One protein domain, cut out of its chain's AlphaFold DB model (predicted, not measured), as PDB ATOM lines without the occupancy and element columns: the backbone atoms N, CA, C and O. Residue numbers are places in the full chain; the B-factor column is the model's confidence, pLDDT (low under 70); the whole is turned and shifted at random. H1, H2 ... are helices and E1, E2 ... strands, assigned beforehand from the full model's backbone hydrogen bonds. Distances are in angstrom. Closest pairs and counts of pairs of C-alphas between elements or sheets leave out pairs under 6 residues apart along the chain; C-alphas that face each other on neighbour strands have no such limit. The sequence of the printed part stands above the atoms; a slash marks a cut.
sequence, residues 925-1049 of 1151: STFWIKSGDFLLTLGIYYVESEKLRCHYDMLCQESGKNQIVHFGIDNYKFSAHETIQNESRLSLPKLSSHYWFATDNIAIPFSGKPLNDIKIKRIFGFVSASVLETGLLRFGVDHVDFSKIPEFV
ATOM      1  N   SER A 925     457.007 278.835 265.980       96.88
ATOM      2  CA  SER A 925     457.754 279.094 264.751       96.88
ATOM      3  C   SER A 925     459.071 279.813 265.054       96.88
ATOM      4  O   SER A 925     459.234 280.468 266.089       96.88
ATOM      5  N   THR A 926     460.036 279.689 264.151       96.69
ATOM      6  CA  THR A 926     461.386 280.243 264.284       96.69
ATOM      7  C   THR A 926     461.616 281.297 263.212       96.69
ATOM      8  O   THR A 926     461.854 280.969 262.054       96.69
ATOM      9  N   PHE A 927     461.591 282.569 263.604       96.00
ATOM     10  CA  PHE A 927     462.071 283.668 262.769       96.00
ATOM     11  C   PHE A 927     463.602 283.610 262.726       96.00
ATOM     12  O   PHE A 927     464.238 283.496 263.777       96.00
ATOM     13  N   TRP A 928     464.218 283.677 261.549       96.06
ATOM     14  CA  TRP A 928     465.672 283.562 261.416       96.06
ATOM     15  C   TRP A 928     466.283 284.603 260.478       96.06
ATOM     16  O   TRP A 928     465.656 285.058 259.526       96.06
ATOM     17  N   ILE A 929     467.537 284.963 260.761       95.38
ATOM     18  CA  ILE A 929     468.379 285.865 259.965       95.38
ATOM     19  C   ILE A 929     469.736 285.181 259.774       95.38
ATOM     20  O   ILE A 929     470.341 284.739 260.751       95.38
ATOM     21  N   LYS A 930     470.232 285.112 258.537       95.12
ATOM     22  CA  LYS A 930     471.543 284.564 258.173       95.12
ATOM     23  C   LYS A 930     472.366 285.586 257.381       95.12
ATOM     24  O   LYS A 930     471.860 286.181 256.436       95.12
ATOM     25  N   SER A 931     473.643 285.751 257.720       94.50
ATOM     26  CA  SER A 931     474.596 286.590 256.981       94.50
ATOM     27  C   SER A 931     475.981 285.939 257.036       94.50
ATOM     28  O   SER A 931     476.525 285.733 258.118       94.50
ATOM     29  N   GLY A 932     476.498 285.499 255.882       90.81
ATOM     30  CA  GLY A 932     477.622 284.552 255.818       90.81
ATOM     31  C   GLY A 932     477.387 283.315 256.692       90.81
ATOM     32  O   GLY A 932     476.357 282.647 256.562       90.81
ATOM     33  N   ASP A 933     478.317 283.040 257.606       88.75
ATOM     34  CA  ASP A 933     478.226 281.944 258.582       88.75
ATOM     35  C   ASP A 933     477.393 282.285 259.830       88.75
ATOM     36  O   ASP A 933     476.985 281.382 260.565       88.75
ATOM     37  N   PHE A 934     477.087 283.564 260.077       91.75
ATOM     38  CA  PHE A 934     476.250 283.962 261.207       91.75
ATOM     39  C   PHE A 934     474.787 283.583 260.966       91.75
ATOM     40  O   PHE A 934     474.202 283.955 259.950       91.75
ATOM     41  N   LEU A 935     474.182 282.893 261.934       94.75
ATOM     42  CA  LEU A 935     472.763 282.545 261.965       94.75
ATOM     43  C   LEU A 935     472.168 282.938 263.322       94.75
ATOM     44  O   LEU A 935     472.600 282.448 264.365       94.75
ATOM     45  N   LEU A 936     471.142 283.786 263.298       95.12
ATOM     46  CA  LEU A 936     470.334 284.155 264.454       95.12
ATOM     47  C   LEU A 936     468.933 283.559 264.319       95.12
ATOM     48  O   LEU A 936     468.262 283.781 263.317       95.12
ATOM     49  N   THR A 937     468.475 282.861 265.356       96.31
ATOM     50  CA  THR A 937     467.130 282.272 265.447       96.31
ATOM     51  C   THR A 937     466.363 282.858 266.630       96.31
ATOM     52  O   THR A 937     466.853 282.833 267.762       96.31
ATOM     53  N   LEU A 938     465.152 283.355 266.388       95.19
ATOM     54  CA  LEU A 938     464.281 284.024 267.353       95.19
ATOM     55  C   LEU A 938     462.926 283.300 267.393       95.19
ATOM     56  O   LEU A 938     462.245 283.165 266.380       95.19
ATOM     57  N   GLY A 939     462.542 282.807 268.573       95.50
ATOM     58  CA  GLY A 939     461.290 282.066 268.750       95.50
ATOM     59  C   GLY A 939     460.070 282.988 268.768       95.50
ATOM     60  O   GLY A 939     459.909 283.787 269.700       95.50
ATOM     61  N   ILE A 940     459.207 282.831 267.768       95.69
ATOM     62  CA  ILE A 940     457.918 283.516 267.629       95.69
ATOM     63  C   ILE A 940     456.761 282.560 267.970       95.69
ATOM     64  O   ILE A 940     456.971 281.367 268.217       95.69
ATOM     65  N   TYR A 941     455.530 283.072 268.039       95.31
ATOM     66  CA  TYR A 941     454.354 282.203 268.129       95.31
ATOM     67  C   TYR A 941     454.193 281.394 266.834       95.31
ATOM     68  O   TYR A 941     454.684 281.801 265.781       95.31
ATOM     69  N   TYR A 942     453.563 280.221 266.919       96.06
ATOM     70  CA  TYR A 942     453.374 279.339 265.766       96.06
ATOM     71  C   TYR A 942     452.590 280.023 264.641       96.06
ATOM     72  O   TYR A 942     451.550 280.640 264.877       96.06
ATOM     73  N   VAL A 943     453.094 279.874 263.418       94.38
ATOM     74  CA  VAL A 943     452.438 280.295 262.184       94.38
ATOM     75  C   VAL A 943     452.272 279.063 261.307       94.38
ATOM     76  O   VAL A 943     453.226 278.329 261.064       94.38
ATOM     77  N   GLU A 944     451.057 278.828 260.828       94.06
ATOM     78  CA  GLU A 944     450.765 277.698 259.949       94.06
ATOM     79  C   GLU A 944     451.510 277.843 258.616       94.06
ATOM     80  O   GLU A 944     451.608 278.940 258.058       94.06
ATOM     81  N   SER A 945     452.026 276.733 258.086       90.69
ATOM     82  CA  SER A 945     452.831 276.711 256.856       90.69
ATOM     83  C   SER A 945     452.092 277.283 255.645       90.69
ATOM     84  O   SER A 945     452.704 277.932 254.802       90.69
ATOM     85  N   GLU A 946     450.774 277.104 255.582       91.69
ATOM     86  CA  GLU A 946     449.916 277.674 254.536       91.69
ATOM     87  C   GLU A 946     449.807 279.197 254.659       91.69
ATOM     88  O   GLU A 946     449.883 279.907 253.656       91.69
ATOM     89  N   LYS A 947     449.738 279.725 255.888       94.12
ATOM     90  CA  LYS A 947     449.765 281.167 256.147       94.12
ATOM     91  C   LYS A 947     451.142 281.769 255.855       94.12
ATOM     92  O   LYS A 947     451.207 282.840 255.261       94.12
ATOM     93  N   LEU A 948     452.233 281.074 256.196       93.81
ATOM     94  CA  LEU A 948     453.593 281.476 255.809       93.81
ATOM     95  C   LEU A 948     453.774 281.505 254.289       93.81
ATOM     96  O   LEU A 948     454.362 282.451 253.770       93.81
ATOM     97  N   ARG A 949     453.234 280.509 253.582       91.88
ATOM     98  CA  ARG A 949     453.233 280.463 252.118       91.88
ATOM     99  C   ARG A 949     452.417 281.608 251.518       91.88
ATOM    100  O   ARG A 949     452.949 282.343 250.705       91.88
ATOM    101  N   CYS A 950     451.188 281.831 251.984       93.50
ATOM    102  CA  CYS A 950     450.347 282.950 251.548       93.50
ATOM    103  C   CYS A 950     451.022 284.315 251.788       93.50
ATOM    104  O   CYS A 950     451.026 285.172 250.909       93.50
ATOM    105  N   HIS A 951     451.670 284.503 252.945       92.69
ATOM    106  CA  HIS A 951     452.478 285.693 253.234       92.69
ATOM    107  C   HIS A 951     453.667 285.847 252.261       92.69
ATOM    108  O   HIS A 951     453.964 286.959 251.833       92.69
ATOM    109  N   TYR A 952     454.356 284.758 251.911       92.44
ATOM    110  CA  TYR A 952     455.466 284.772 250.951       92.44
ATOM    111  C   TYR A 952     454.990 285.062 249.520       92.44
ATOM    112  O   TYR A 952     455.559 285.925 248.856       92.44
ATOM    113  N   ASP A 953     453.916 284.407 249.073       91.50
ATOM    114  CA  ASP A 953     453.328 284.592 247.744       91.50
ATOM    115  C   ASP A 953     452.816 286.039 247.574       91.50
ATOM    116  O   ASP A 953     453.090 286.673 246.558       91.50
ATOM    117  N   MET A 954     452.170 286.605 248.604       90.00
ATOM    118  CA  MET A 954     451.771 288.021 248.669       90.00
ATOM    119  C   MET A 954     452.975 288.968 248.576       90.00
ATOM    120  O   MET A 954     452.944 289.927 247.807       90.00
ATOM    121  N   LEU A 955     454.050 288.692 249.325       88.38
ATOM    122  CA  LEU A 955     455.265 289.506 249.273       88.38
ATOM    123  C   LEU A 955     455.900 289.471 247.878       88.38
ATOM    124  O   LEU A 955     456.309 290.517 247.396       88.38
ATOM    125  N   CYS A 956     455.916 288.310 247.213       87.50
ATOM    126  CA  CYS A 956     456.467 288.147 245.863       87.50
ATOM    127  C   CYS A 956     455.614 288.796 244.758       87.50
ATOM    128  O   CYS A 956     456.162 289.203 243.738       87.50
ATOM    129  N   GLN A 957     454.290 288.886 244.932       87.12
ATOM    130  CA  GLN A 957     453.396 289.566 243.981       87.12
ATOM    131  C   GLN A 957     453.573 291.089 244.004       87.12
ATOM    132  O   GLN A 957     453.503 291.735 242.960       87.12
ATOM    133  N   GLU A 958     453.803 291.655 245.190       83.12
ATOM    134  CA  GLU A 958     453.887 293.106 245.409       83.12
ATOM    135  C   GLU A 958     455.324 293.640 245.394       83.12
ATOM    136  O   GLU A 958     455.541 294.813 245.092       83.12
ATOM    137  N   SER A 959     456.325 292.783 245.627       75.31
ATOM    138  CA  SER A 959     457.729 293.121 245.403       75.31
ATOM    139  C   SER A 959     458.038 293.239 243.907       75.31
ATOM    140  O   SER A 959     458.472 292.285 243.258       75.31
ATOM    141  N   GLY A 960     457.857 294.437 243.352       70.81
ATOM    142  CA  GLY A 960     458.340 294.756 242.007       70.81
ATOM    143  C   GLY A 960     459.846 294.480 241.862       70.81
ATOM    144  O   GLY A 960     460.587 294.523 242.842       70.81
ATOM    145  N   LYS A 961     460.310 294.245 240.623       62.00
ATOM    146  CA  LYS A 961     461.630 293.676 240.239       62.00
ATOM    147  C   LYS A 961     462.912 294.409 240.733       62.00
ATOM    148  O   LYS A 961     463.996 294.070 240.282       62.00
ATOM    149  N   ASN A 962     462.816 295.395 241.632       59.97
ATOM    150  CA  ASN A 962     463.934 296.087 242.302       59.97
ATOM    151  C   ASN A 962     463.671 296.417 243.797       59.97
ATOM    152  O   ASN A 962     464.411 297.209 244.382       59.97
ATOM    153  N   GLN A 963     462.601 295.908 244.420       71.94
ATOM    154  CA  GLN A 963     462.164 296.405 245.729       71.94
ATOM    155  C   GLN A 963     462.992 295.842 246.897       71.94
ATOM    156  O   GLN A 963     463.146 294.630 247.050       71.94
ATOM    157  N   ILE A 964     463.515 296.731 247.746       81.88
ATOM    158  CA  ILE A 964     464.340 296.358 248.902       81.88
ATOM    159  C   ILE A 964     463.427 295.811 250.004       81.88
ATOM    160  O   ILE A 964     462.672 296.557 250.625       81.88
ATOM    161  N   VAL A 965     463.524 294.511 250.290       83.94
ATOM    162  CA  VAL A 965     462.826 293.925 251.440       83.94
ATOM    163  C   VAL A 965     463.551 294.315 252.721       83.94
ATOM    164  O   VAL A 965     464.680 293.897 252.993       83.94
ATOM    165  N   HIS A 966     462.875 295.110 253.533       88.19
ATOM    166  CA  HIS A 966     463.273 295.429 254.890       88.19
ATOM    167  C   HIS A 966     462.775 294.358 255.861       88.19
ATOM    168  O   HIS A 966     461.769 293.687 255.628       88.19
ATOM    169  N   PHE A 967     463.434 294.252 257.010       91.56
ATOM    170  CA  PHE A 967     462.869 293.568 258.167       91.56
ATOM    171  C   PHE A 967     462.972 294.471 259.394       91.56
ATOM    172  O   PHE A 967     463.803 295.380 259.442       91.56
ATOM    173  N   GLY A 968     462.137 294.224 260.392       92.50
ATOM    174  CA  GLY A 968     462.128 294.994 261.621       92.50
ATOM    175  C   GLY A 968     461.734 294.179 262.840       92.50
ATOM    176  O   GLY A 968     461.213 293.066 262.744       92.50
ATOM    177  N   ILE A 969     462.034 294.747 264.004       94.25
ATOM    178  CA  ILE A 969     461.618 294.237 265.309       94.25
ATOM    179  C   ILE A 969     461.111 295.436 266.106       94.25
ATOM    180  O   ILE A 969     461.860 296.377 266.380       94.25
ATOM    181  N   ASP A 970     459.831 295.402 266.458       93.62
ATOM    182  CA  ASP A 970     459.100 296.500 267.083       93.62
ATOM    183  C   ASP A 970     459.262 297.808 266.285       93.62
ATOM    184  O   ASP A 970     458.847 297.890 265.129       93.62
ATOM    185  N   ASN A 971     459.883 298.821 266.895       91.12
ATOM    186  CA  ASN A 971     460.086 300.159 266.331       91.12
ATOM    187  C   ASN A 971     461.377 300.304 265.508       91.12
ATOM    188  O   ASN A 971     461.697 301.399 265.042       91.12
ATOM    189  N   TYR A 972     462.146 299.226 265.363       91.31
ATOM    190  CA  TYR A 972     463.446 299.246 264.709       91.31
ATOM    191  C   TYR A 972     463.338 298.617 263.320       91.31
ATOM    192  O   TYR A 972     463.158 297.405 263.203       91.31
ATOM    193  N   LYS A 973     463.491 299.442 262.276       92.06
ATOM    194  CA  LYS A 973     463.683 299.021 260.878       92.06
ATOM    195  C   LYS A 973     465.161 298.689 260.634       92.06
ATOM    196  O   LYS A 973     466.035 299.456 261.038       92.06
ATOM    197  N   PHE A 974     465.442 297.580 259.958       90.56
ATOM    198  CA  PHE A 974     466.748 297.275 259.376       90.56
ATOM    199  C   PHE A 974     466.711 297.489 257.859       90.56
ATOM    200  O   PHE A 974     465.731 297.181 257.178       90.56
ATOM    201  N   SER A 975     467.811 298.001 257.316       85.06
ATOM    202  CA  SER A 975     468.009 298.228 255.890       85.06
ATOM    203  C   SER A 975     469.476 297.976 255.564       85.06
ATOM    204  O   SER A 975     470.353 298.506 256.241       85.06
ATOM    205  N   ALA A 976     469.758 297.152 254.552       79.12
ATOM    206  CA  ALA A 976     471.136 296.865 254.141       79.12
ATOM    207  C   ALA A 976     471.791 298.046 253.393       79.12
ATOM    208  O   ALA A 976     473.014 298.114 253.309       79.12
ATOM    209  N   HIS A 977     470.978 298.970 252.867       72.56
ATOM    210  CA  HIS A 977     471.422 300.083 252.022       72.56
ATOM    211  C   HIS A 977     471.316 301.462 252.698       72.56
ATOM    212  O   HIS A 977     471.896 302.424 252.199       72.56
ATOM    213  N   GLU A 978     470.631 301.579 253.843       73.06
ATOM    214  CA  GLU A 978     470.540 302.825 254.616       73.06
ATOM    215  C   GLU A 978     471.429 302.747 255.868       73.06
ATOM    216  O   GLU A 978     471.109 302.061 256.838       73.06
ATOM    217  N   THR A 979     472.527 303.506 255.904       51.53
ATOM    218  CA  THR A 979     473.438 303.599 257.067       51.53
ATOM    219  C   THR A 979     472.856 304.352 258.274       51.53
ATOM    220  O   THR A 979     473.533 304.499 259.293       51.53
ATOM    221  N   ILE A 980     471.610 304.832 258.194       55.62
ATOM    222  CA  ILE A 980     470.944 305.630 259.228       55.62
ATOM    223  C   ILE A 980     469.797 304.819 259.845       55.62
ATOM    224  O   ILE A 980     468.769 304.589 259.212       55.62
ATOM    225  N   GLN A 981     469.948 304.421 261.112       54.44
ATOM    226  CA  GLN A 981     468.877 303.774 261.878       54.44
ATOM    227  C   GLN A 981     467.796 304.794 262.271       54.44
ATOM    228  O   GLN A 981     467.883 305.442 263.316       54.44
ATOM    229  N   ASN A 982     466.764 304.924 261.439       54.94
ATOM    230  CA  ASN A 982     465.585 305.735 261.737       54.94
ATOM    231  C   ASN A 982     464.642 304.994 262.708       54.94
ATOM    232  O   ASN A 982     464.138 303.916 262.395       54.94
ATOM    233  N   GLU A 983     464.376 305.573 263.885       53.66
ATOM    234  CA  GLU A 983     463.423 305.025 264.868       53.66
ATOM    235  C   GLU A 983     461.964 305.296 264.447       53.66
ATOM    236  O   GLU A 983     461.342 306.278 264.864       53.66
ATOM    237  N   SER A 984     461.403 304.414 263.617       52.69
ATOM    238  CA  SER A 984     459.993 304.430 263.200       52.69
ATOM    239  C   SER A 984     459.055 304.113 264.376       52.69
ATOM    240  O   SER A 984     459.049 302.996 264.886       52.69
ATOM    241  N   ARG A 985     458.252 305.091 264.818       41.75
ATOM    242  CA  ARG A 985     457.424 304.998 266.038       41.75
ATOM    243  C   ARG A 985     456.047 304.348 265.818       41.75
ATOM    244  O   ARG A 985     455.036 305.041 265.736       41.75
ATOM    245  N   LEU A 986     455.994 303.022 265.845       46.72
ATOM    246  CA  LEU A 986     454.782 302.215 266.022       46.72
ATOM    247  C   LEU A 986     454.490 301.989 267.523       46.72
ATOM    248  O   LEU A 986     454.886 300.996 268.137       46.72
ATOM    249  N   SER A 987     453.787 302.932 268.155       40.41
ATOM    250  CA  SER A 987     453.475 302.871 269.591       40.41
ATOM    251  C   SER A 987     452.299 301.932 269.920       40.41
ATOM    252  O   SER A 987     451.178 302.401 270.131       40.41
ATOM    253  N   LEU A 988     452.558 300.621 270.000       49.00
ATOM    254  CA  LEU A 988     451.606 299.594 270.466       49.00
ATOM    255  C   LEU A 988     451.939 299.062 271.889       49.00
ATOM    256  O   LEU A 988     453.071 299.229 272.357       49.00
ATOM    257  N   PRO A 989     450.979 298.447 272.620       45.09
ATOM    258  CA  PRO A 989     451.197 297.943 273.983       45.09
ATOM    259  C   PRO A 989     452.158 296.741 274.079       45.09
ATOM    260  O   PRO A 989     452.100 295.802 273.292       45.09
ATOM    261  N   LYS A 990     453.015 296.744 275.108       58.56
ATOM    262  CA  LYS A 990     454.194 295.864 275.245       58.56
ATOM    263  C   LYS A 990     453.906 294.443 275.780       58.56
ATOM    264  O   LYS A 990     454.492 294.053 276.788       58.56
ATOM    265  N   LEU A 991     453.017 293.676 275.144       65.19
ATOM    266  CA  LEU A 991     452.759 292.267 275.524       65.19
ATOM    267  C   LEU A 991     453.586 291.246 274.718       65.19
ATOM    268  O   LEU A 991     453.953 290.198 275.246       65.19
ATOM    269  N   SER A 992     453.950 291.579 273.483       78.19
ATOM    270  CA  SER A 992     454.814 290.793 272.592       78.19
ATOM    271  C   SER A 992     455.785 291.716 271.860       78.19
ATOM    272  O   SER A 992     455.513 292.911 271.764       78.19
ATOM    273  N   SER A 993     456.875 291.170 271.312       84.19
ATOM    274  CA  SER A 993     457.590 291.868 270.233       84.19
ATOM    275  C   SER A 993     456.971 291.502 268.891       84.19
ATOM    276  O   SER A 993     456.628 290.336 268.664       84.19
ATOM    277  N   HIS A 994     456.862 292.485 268.006       88.31
ATOM    278  CA  HIS A 994     456.377 292.324 266.642       88.31
ATOM    279  C   HIS A 994     457.560 292.322 265.676       88.31
ATOM    280  O   HIS A 994     458.199 293.344 265.433       88.31
ATOM    281  N   TYR A 995     457.855 291.149 265.138       92.38
ATOM    282  CA  TYR A 995     458.828 290.917 264.080       92.38
ATOM    283  C   TYR A 995     458.105 291.136 262.755       92.38
ATOM    284  O   TYR A 995     456.965 290.698 262.613       92.38
ATOM    285  N   TRP A 996     458.710 291.809 261.786       91.38
ATOM    286  CA  TRP A 996     458.033 292.075 260.517       91.38
ATOM    287  C   TRP A 996     458.990 292.077 259.331       91.38
ATOM    288  O   TRP A 996     460.150 292.463 259.461       91.38
ATOM    289  N   PHE A 997     458.487 291.661 258.171       90.62
ATOM    290  CA  PHE A 997     459.097 291.942 256.869       90.62
ATOM    291  C   PHE A 997     458.298 293.060 256.208       90.62
ATOM    292  O   PHE A 997     457.079 293.090 256.368       90.62
ATOM    293  N   ALA A 998     458.946 293.972 255.490       88.81
ATOM    294  CA  ALA A 998     458.248 295.005 254.739       88.81
ATOM    295  C   ALA A 998     458.924 295.297 253.398       88.81
ATOM    296  O   ALA A 998     460.121 295.578 253.352       88.81
ATOM    297  N   THR A 999     458.139 295.278 252.327       86.06
ATOM    298  CA  THR A 999     458.422 296.076 251.126       86.06
ATOM    299  C   THR A 999     457.919 297.510 251.358       86.06
ATOM    300  O   THR A 999     457.372 297.804 252.423       86.06
ATOM    301  N   ASP A1000     458.072 298.427 250.397       82.12
ATOM    302  CA  ASP A1000     457.538 299.792 250.568       82.12
ATOM    303  C   ASP A1000     455.995 299.823 250.607       82.12
ATOM    304  O   ASP A1000     455.416 300.752 251.169       82.12
ATOM    305  N   ASN A1001     455.340 298.798 250.040       84.00
ATOM    306  CA  ASN A1001     453.881 298.688 249.934       84.00
ATOM    307  C   ASN A1001     453.253 297.837 251.053       84.00
ATOM    308  O   ASN A1001     452.186 298.181 251.561       84.00
ATOM    309  N   ILE A1002     453.878 296.709 251.419       88.25
ATOM    310  CA  ILE A1002     453.287 295.695 252.307       88.25
ATOM    311  C   ILE A1002     454.216 295.386 253.474       88.25
ATOM    312  O   ILE A1002     455.375 295.031 253.278       88.25
ATOM    313  N   ALA A1003     453.665 295.424 254.691       90.81
ATOM    314  CA  ALA A1003     454.310 294.951 255.911       90.81
ATOM    315  C   ALA A1003     453.592 293.708 256.464       90.81
ATOM    316  O   ALA A1003     452.383 293.722 256.692       90.81
ATOM    317  N   ILE A1004     454.352 292.643 256.715       93.44
ATOM    318  CA  ILE A1004     453.876 291.332 257.166       93.44
ATOM    319  C   ILE A1004     454.307 291.116 258.626       93.44
ATOM    320  O   ILE A1004     455.494 290.873 258.871       93.44
ATOM    321  N   PRO A1005     453.385 291.209 259.606       94.38
ATOM    322  CA  PRO A1005     453.711 291.103 261.023       94.38
ATOM    323  C   PRO A1005     453.648 289.668 261.563       94.38
ATOM    324  O   PRO A1005     452.757 288.880 261.240       94.38
ATOM    325  N   PHE A1006     454.552 289.379 262.495       94.94
ATOM    326  CA  PHE A1006     454.648 288.154 263.279       94.94
ATOM    327  C   PHE A1006     454.849 288.515 264.754       94.94
ATOM    328  O   PHE A1006     455.703 289.334 265.095       94.94
ATOM    329  N   SER A1007     454.095 287.898 265.658       94.06
ATOM    330  CA  SER A1007     454.217 288.159 267.098       94.06
ATOM    331  C   SER A1007     455.097 287.107 267.772       94.06
ATOM    332  O   SER A1007     455.012 285.919 267.465       94.06
ATOM    333  N   GLY A1008     455.930 287.523 268.724       93.38
ATOM    334  CA  GLY A1008     456.799 286.616 269.470       93.38
ATOM    335  C   GLY A1008     457.234 287.157 270.826       93.38
ATOM    336  O   GLY A1008     456.734 288.173 271.313       93.38
ATOM    337  N   LYS A1009     458.191 286.463 271.456       92.12
ATOM    338  CA  LYS A1009     458.655 286.809 272.809       92.12
ATOM    339  C   LYS A1009     459.223 288.239 272.841       92.12
ATOM    340  O   LYS A1009     460.018 288.567 271.956       92.12
ATOM    341  N   PRO A1010     458.854 289.065 273.840       90.75
ATOM    342  CA  PRO A1010     459.273 290.459 273.901       90.75
ATOM    343  C   PRO A1010     460.785 290.590 274.100       90.75
ATOM    344  O   PRO A1010     461.379 290.009 275.016       90.75
ATOM    345  N   LEU A1011     461.408 291.388 273.240       93.19
ATOM    346  CA  LEU A1011     462.800 291.800 273.328       93.19
ATOM    347  C   LEU A1011     462.900 293.182 273.984       93.19
ATOM    348  O   LEU A1011     461.968 293.974 274.021       93.19
ATOM    349  N   ASN A1012     464.066 293.455 274.562       93.62
ATOM    350  CA  ASN A1012     464.388 294.767 275.111       93.62
ATOM    351  C   ASN A1012     465.050 295.606 274.010       93.62
ATOM    352  O   ASN A1012     465.899 295.072 273.296       93.62
ATOM    353  N   ASP A1013     464.742 296.902 273.933       92.44
ATOM    354  CA  ASP A1013     465.324 297.865 272.981       92.44
ATOM    355  C   ASP A1013     466.857 297.726 272.836       92.44
ATOM    356  O   ASP A1013     467.406 297.718 271.735       92.44
ATOM    357  N   ILE A1014     467.565 297.520 273.954       93.25
ATOM    358  CA  ILE A1014     469.028 297.347 274.005       93.25
ATOM    359  C   ILE A1014     469.470 296.034 273.337       93.25
ATOM    360  O   ILE A1014     470.540 295.983 272.730       93.25
ATOM    361  N   LYS A1015     468.667 294.964 273.423       94.62
ATOM    362  CA  LYS A1015     468.922 293.712 272.691       94.62
ATOM    363  C   LYS A1015     468.691 293.903 271.195       94.62
ATOM    364  O   LYS A1015     469.534 293.460 270.424       94.62
ATOM    365  N   ILE A1016     467.614 294.583 270.793       94.62
ATOM    366  CA  ILE A1016     467.298 294.810 269.374       94.62
ATOM    367  C   ILE A1016     468.406 295.641 268.714       94.62
ATOM    368  O   ILE A1016     468.982 295.209 267.718       94.62
ATOM    369  N   LYS A1017     468.822 296.754 269.337       94.00
ATOM    370  CA  LYS A1017     469.941 297.579 268.841       94.00
ATOM    371  C   LYS A1017     471.266 296.811 268.746       94.00
ATOM    372  O   LYS A1017     472.017 297.021 267.798       94.00
ATOM    373  N   ARG A1018     471.549 295.889 269.678       94.69
ATOM    374  CA  ARG A1018     472.730 295.001 269.601       94.69
ATOM    375  C   ARG A1018     472.626 293.975 268.473       94.69
ATOM    376  O   ARG A1018     473.618 293.762 267.786       94.69
ATOM    377  N   ILE A1019     471.453 293.368 268.273       94.56
ATOM    378  CA  ILE A1019     471.203 292.445 267.157       94.56
ATOM    379  C   ILE A1019     471.417 293.178 265.830       94.56
ATOM    380  O   ILE A1019     472.172 292.701 264.993       94.56
ATOM    381  N   PHE A1020     470.828 294.363 265.663       94.12
ATOM    382  CA  PHE A1020     470.945 295.130 264.423       94.12
ATOM    383  C   PHE A1020     472.376 295.611 264.182       94.12
ATOM    384  O   PHE A1020     472.865 295.473 263.071       94.12
ATOM    385  N   GLY A1021     473.086 296.082 265.214       93.88
ATOM    386  CA  GLY A1021     474.507 296.426 265.093       93.88
ATOM    387  C   GLY A1021     475.383 295.239 264.671       93.88
ATOM    388  O   GLY A1021     476.278 295.408 263.847       93.88
ATOM    389  N   PHE A1022     475.096 294.033 265.176       93.38
ATOM    390  CA  PHE A1022     475.797 292.818 264.756       93.38
ATOM    391  C   PHE A1022     475.464 292.440 263.305       93.38
ATOM    392  O   PHE A1022     476.375 292.205 262.520       93.38
ATOM    393  N   VAL A1023     474.181 292.449 262.919       93.75
ATOM    394  CA  VAL A1023     473.763 292.152 261.537       93.75
ATOM    395  C   VAL A1023     474.337 293.179 260.555       93.75
ATOM    396  O   VAL A1023     474.832 292.781 259.508       93.75
ATOM    397  N   SER A1024     474.372 294.476 260.891       92.31
ATOM    398  CA  SER A1024     475.041 295.494 260.066       92.31
ATOM    399  C   SER A1024     476.521 295.167 259.842       92.31
ATOM    400  O   SER A1024     476.986 295.256 258.711       92.31
ATOM    401  N   ALA A1025     477.251 294.748 260.882       92.12
ATOM    402  CA  ALA A1025     478.648 294.342 260.743       92.12
ATOM    403  C   ALA A1025     478.804 293.089 259.857       92.12
ATOM    404  O   ALA A1025     479.606 293.103 258.927       92.12
ATOM    405  N   SER A1026     477.992 292.047 260.077       91.44
ATOM    406  CA  SER A1026     478.017 290.820 259.263       91.44
ATOM    407  C   SER A1026     477.682 291.072 257.790       91.44
ATOM    408  O   SER A1026     478.285 290.467 256.908       91.44
ATOM    409  N   VAL A1027     476.749 291.982 257.501       91.12
ATOM    410  CA  VAL A1027     476.362 292.334 256.125       91.12
ATOM    411  C   VAL A1027     477.438 293.175 255.434       91.12
ATOM    412  O   VAL A1027     477.679 292.972 254.248       91.12
ATOM    413  N   LEU A1028     478.133 294.056 256.163       90.50
ATOM    414  CA  LEU A1028     479.293 294.790 255.639       90.50
ATOM    415  C   LEU A1028     480.489 293.872 255.331       90.50
ATOM    416  O   LEU A1028     481.228 294.143 254.390       90.50
ATOM    417  N   GLU A1029     480.673 292.794 256.097       91.12
ATOM    418  CA  GLU A1029     481.734 291.800 255.875       91.12
ATOM    419  C   GLU A1029     481.396 290.811 254.746       91.12
ATOM    420  O   GLU A1029     482.244 290.503 253.911       91.12
ATOM    421  N   THR A1030     480.158 290.310 254.705       89.50
ATOM    422  CA  THR A1030     479.772 289.177 253.838       89.50
ATOM    423  C   THR A1030     479.033 289.588 252.563       89.50
ATOM    424  O   THR A1030     478.879 288.772 251.655       89.50
ATOM    425  N   GLY A1031     478.527 290.823 252.494       87.56
ATOM    426  CA  GLY A1031     477.736 291.340 251.373       87.56
ATOM    427  C   GLY A1031     476.372 290.668 251.163       87.56
ATOM    428  O   GLY A1031     475.684 291.006 250.202       87.56
ATOM    429  N   LEU A1032     475.970 289.724 252.026       88.19
ATOM    430  CA  LEU A1032     474.757 288.924 251.859       88.19
ATOM    431  C   LEU A1032     473.944 288.852 253.153       88.19
ATOM    432  O   LEU A1032     474.455 288.526 254.229       88.19
ATOM    433  N   LEU A1033     472.642 289.087 253.015       92.56
ATOM    434  CA  LEU A1033     471.651 288.993 254.076       92.56
ATOM    435  C   LEU A1033     470.495 288.115 253.611       92.56
ATOM    436  O   LEU A1033     469.930 288.347 252.546       92.56
ATOM    437  N   ARG A1034     470.143 287.113 254.413       94.00
ATOM    438  CA  ARG A1034     468.990 286.239 254.198       94.00
ATOM    439  C   ARG A1034     468.154 286.165 255.466       94.00
ATOM    440  O   ARG A1034     468.695 286.274 256.564       94.00
ATOM    441  N   PHE A1035     466.849 285.975 255.341       94.50
ATOM    442  CA  PHE A1035     465.941 285.881 256.484       94.50
ATOM    443  C   PHE A1035     464.670 285.123 256.113       94.50
ATOM    444  O   PHE A1035     464.307 285.024 254.940       94.50
ATOM    445  N   GLY A1036     463.976 284.605 257.119       96.00
ATOM    446  CA  GLY A1036     462.762 283.839 256.904       96.00
ATOM    447  C   GLY A1036     462.083 283.382 258.186       96.00
ATOM    448  O   GLY A1036     462.440 283.807 259.287       96.00
ATOM    449  N   VAL A1037     461.085 282.514 258.026       96.56
ATOM    450  CA  VAL A1037     460.348 281.890 259.130       96.56
ATOM    451  C   VAL A1037     460.220 280.396 258.862       96.56
ATOM    452  O   VAL A1037     459.789 279.976 257.790       96.56
ATOM    453  N   ASP A1038     460.619 279.594 259.848       96.50
ATOM    454  CA  ASP A1038     460.728 278.138 259.765       96.50
ATOM    455  C   ASP A1038     461.512 277.694 258.520       96.50
ATOM    456  O   ASP A1038     462.724 277.897 258.451       96.50
ATOM    457  N   HIS A1039     460.840 277.109 257.529       94.50
ATOM    458  CA  HIS A1039     461.442 276.617 256.286       94.50
ATOM    459  C   HIS A1039     461.272 277.578 255.092       94.50
ATOM    460  O   HIS A1039     461.789 277.296 254.013       94.50
ATOM    461  N   VAL A1040     460.563 278.700 255.268       94.94
ATOM    462  CA  VAL A1040     460.259 279.675 254.209       94.94
ATOM    463  C   VAL A1040     461.285 280.810 254.233       94.94
ATOM    464  O   VAL A1040     461.454 281.486 255.248       94.94
ATOM    465  N   ASP A1041     461.979 281.014 253.112       94.12
ATOM    466  CA  ASP A1041     463.041 282.014 252.933       94.12
ATOM    467  C   ASP A1041     462.499 283.271 252.236       94.12
ATOM    468  O   ASP A1041     462.400 283.324 251.011       94.12
ATOM    469  N   PHE A1042     462.177 284.296 253.025       92.06
ATOM    470  CA  PHE A1042     461.613 285.564 252.551       92.06
ATOM    471  C   PHE A1042     462.650 286.487 251.885       92.06
ATOM    472  O   PHE A1042     462.277 287.508 251.314       92.06
ATOM    473  N   SER A1043     463.942 286.138 251.915       88.81
ATOM    474  CA  SER A1043     464.979 286.881 251.181       88.81
ATOM    475  C   SER A1043     465.120 286.467 249.714       88.81
ATOM    476  O   SER A1043     465.815 287.131 248.948       88.81
ATOM    477  N   LYS A1044     464.453 285.380 249.305       83.81
ATOM    478  CA  LYS A1044     464.382 284.927 247.913       83.81
ATOM    479  C   LYS A1044     463.059 285.337 247.273       83.81
ATOM    480  O   LYS A1044     462.179 284.495 247.098       83.81
ATOM    481  N   ILE A1045     462.942 286.599 246.874       75.75
ATOM    482  CA  ILE A1045     461.959 286.970 245.846       75.75
ATOM    483  C   ILE A1045     462.396 286.301 244.530       75.75
ATOM    484  O   ILE A1045     463.553 286.471 244.133       75.75
ATOM    485  N   PRO A1046     461.537 285.530 243.842       62.06
ATOM    486  CA  PRO A1046     461.861 284.999 242.525       62.06
ATOM    487  C   PRO A1046     461.786 286.112 241.470       62.06
ATOM    488  O   PRO A1046     460.727 286.694 241.264       62.06
ATOM    489  N   GLU A1047     462.864 286.342 240.715       53.16
ATOM    490  CA  GLU A1047     462.901 287.326 239.608       53.16
ATOM    491  C   GLU A1047     461.872 287.043 238.483       53.16
ATOM    492  O   GLU A1047     461.610 287.888 237.624       53.16
ATOM    493  N   PHE A1048     461.280 285.845 238.496       47.69
ATOM    494  CA  PHE A1048     460.389 285.281 237.479       47.69
ATOM    495  C   PHE A1048     458.888 285.445 237.792       47.69
ATOM    496  O   PHE A1048     458.044 284.895 237.087       47.69
ATOM    497  N   VAL A1049     458.550 286.196 238.841       46.59
ATOM    498  CA  VAL A1049     457.185 286.503 239.297       46.59
ATOM    499  C   VAL A1049     457.035 288.032 239.209       46.59
ATOM    500  O   VAL A1049     457.738 288.747 239.907       46.59
TER     501      VAL A1049
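This is residues 925 to 1049 of the 1151 residues of an uncharacterized protein of Glossina pallidipes (UniProt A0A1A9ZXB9). Two antiparallel sheets, of four and three strands, are only partly face to face with their strands crossed, and a helix packs at each of two opposite sides. H2 fills one side, near E4 and E3 and over E2 and E1; H1 is at the other, by E6 and E7. The printed part has 125 residues, in the order E1 E2 H1 E3 E4 E5 E6 H2 E7; the sheets run E4 - E3 - E5 - E6 and E2 - E1 - E7. The class is mixed, helices and strands. The whole is compact, with a radius of gyration of the C-alphas of 13.9 A and spans of 39 by 33 by 27 A.

E1, residues 926 to 931, begins at C-alpha 926 (461.386, 280.243, 264.284) and is 16.4 A long. E2 is residues 934 to 939, 16.9 A. H1, residues 945 to 958, is 20.0 A long and begins at C-alpha 945 (452.831, 276.711, 256.856). E3 is residues 966 to 969 and E4 residues 972 to 974. E5, residues 993 to 998, is 15.8 A and E6, residues 1003 to 1008, 16.1 A. H2, residues 1013 to 1030, is 25.5 A. E7, residues 1034 to 1037, ends at C-alpha 1037 (460.348, 281.890, 259.130).

In the larger sheet, E3 and E4 form a hairpin, with N 974 and O 967 2.8 A apart. E3 and E5 are antiparallel at 174 degrees, with N 968 and O 996 at 2.8 A. E5 and E6 form a hairpin, with N 995 and O 1006 at 2.8 A. H1 and H2 are on one face of this sheet, E4 E3 E5 E6, and with it make two layers, that is, helices on one face of a sheet. The C-alphas of His 951 in H1 and Ile 1004 in E6, their closest, are 7.0 A apart; those of Phe 974 in E4 and Phe 1020 in H2 are 6.9 A apart. In the other sheet, E1 and E2 form a hairpin, with N 929 and O 936 at 2.9 A; N 930 and O 1034 of E1 and E7 are 2.8 A apart. H2 also makes two layers with this sheet, at a height of 10.3 A over E2 and E1, along the strands, at 17 degrees to E1 on the local plane. H1 and H2 are apart. In both helices every O i to N i+4 pair is within hydrogen-bond range.

The C-alphas of Pro 989 and Phe 1048, the two farthest apart, are 39.7 A apart. The printed part has no cut. The link from E4 to E5, residues 975 to 992, is long. Residues 1036 to 1037 of E7 pair antiparallel with residues 1040 to 1041. The mean pLDDT of the printed part is 84.9; residues 961 to 962, 979 to 991 and 1046 to 1049 are under 70.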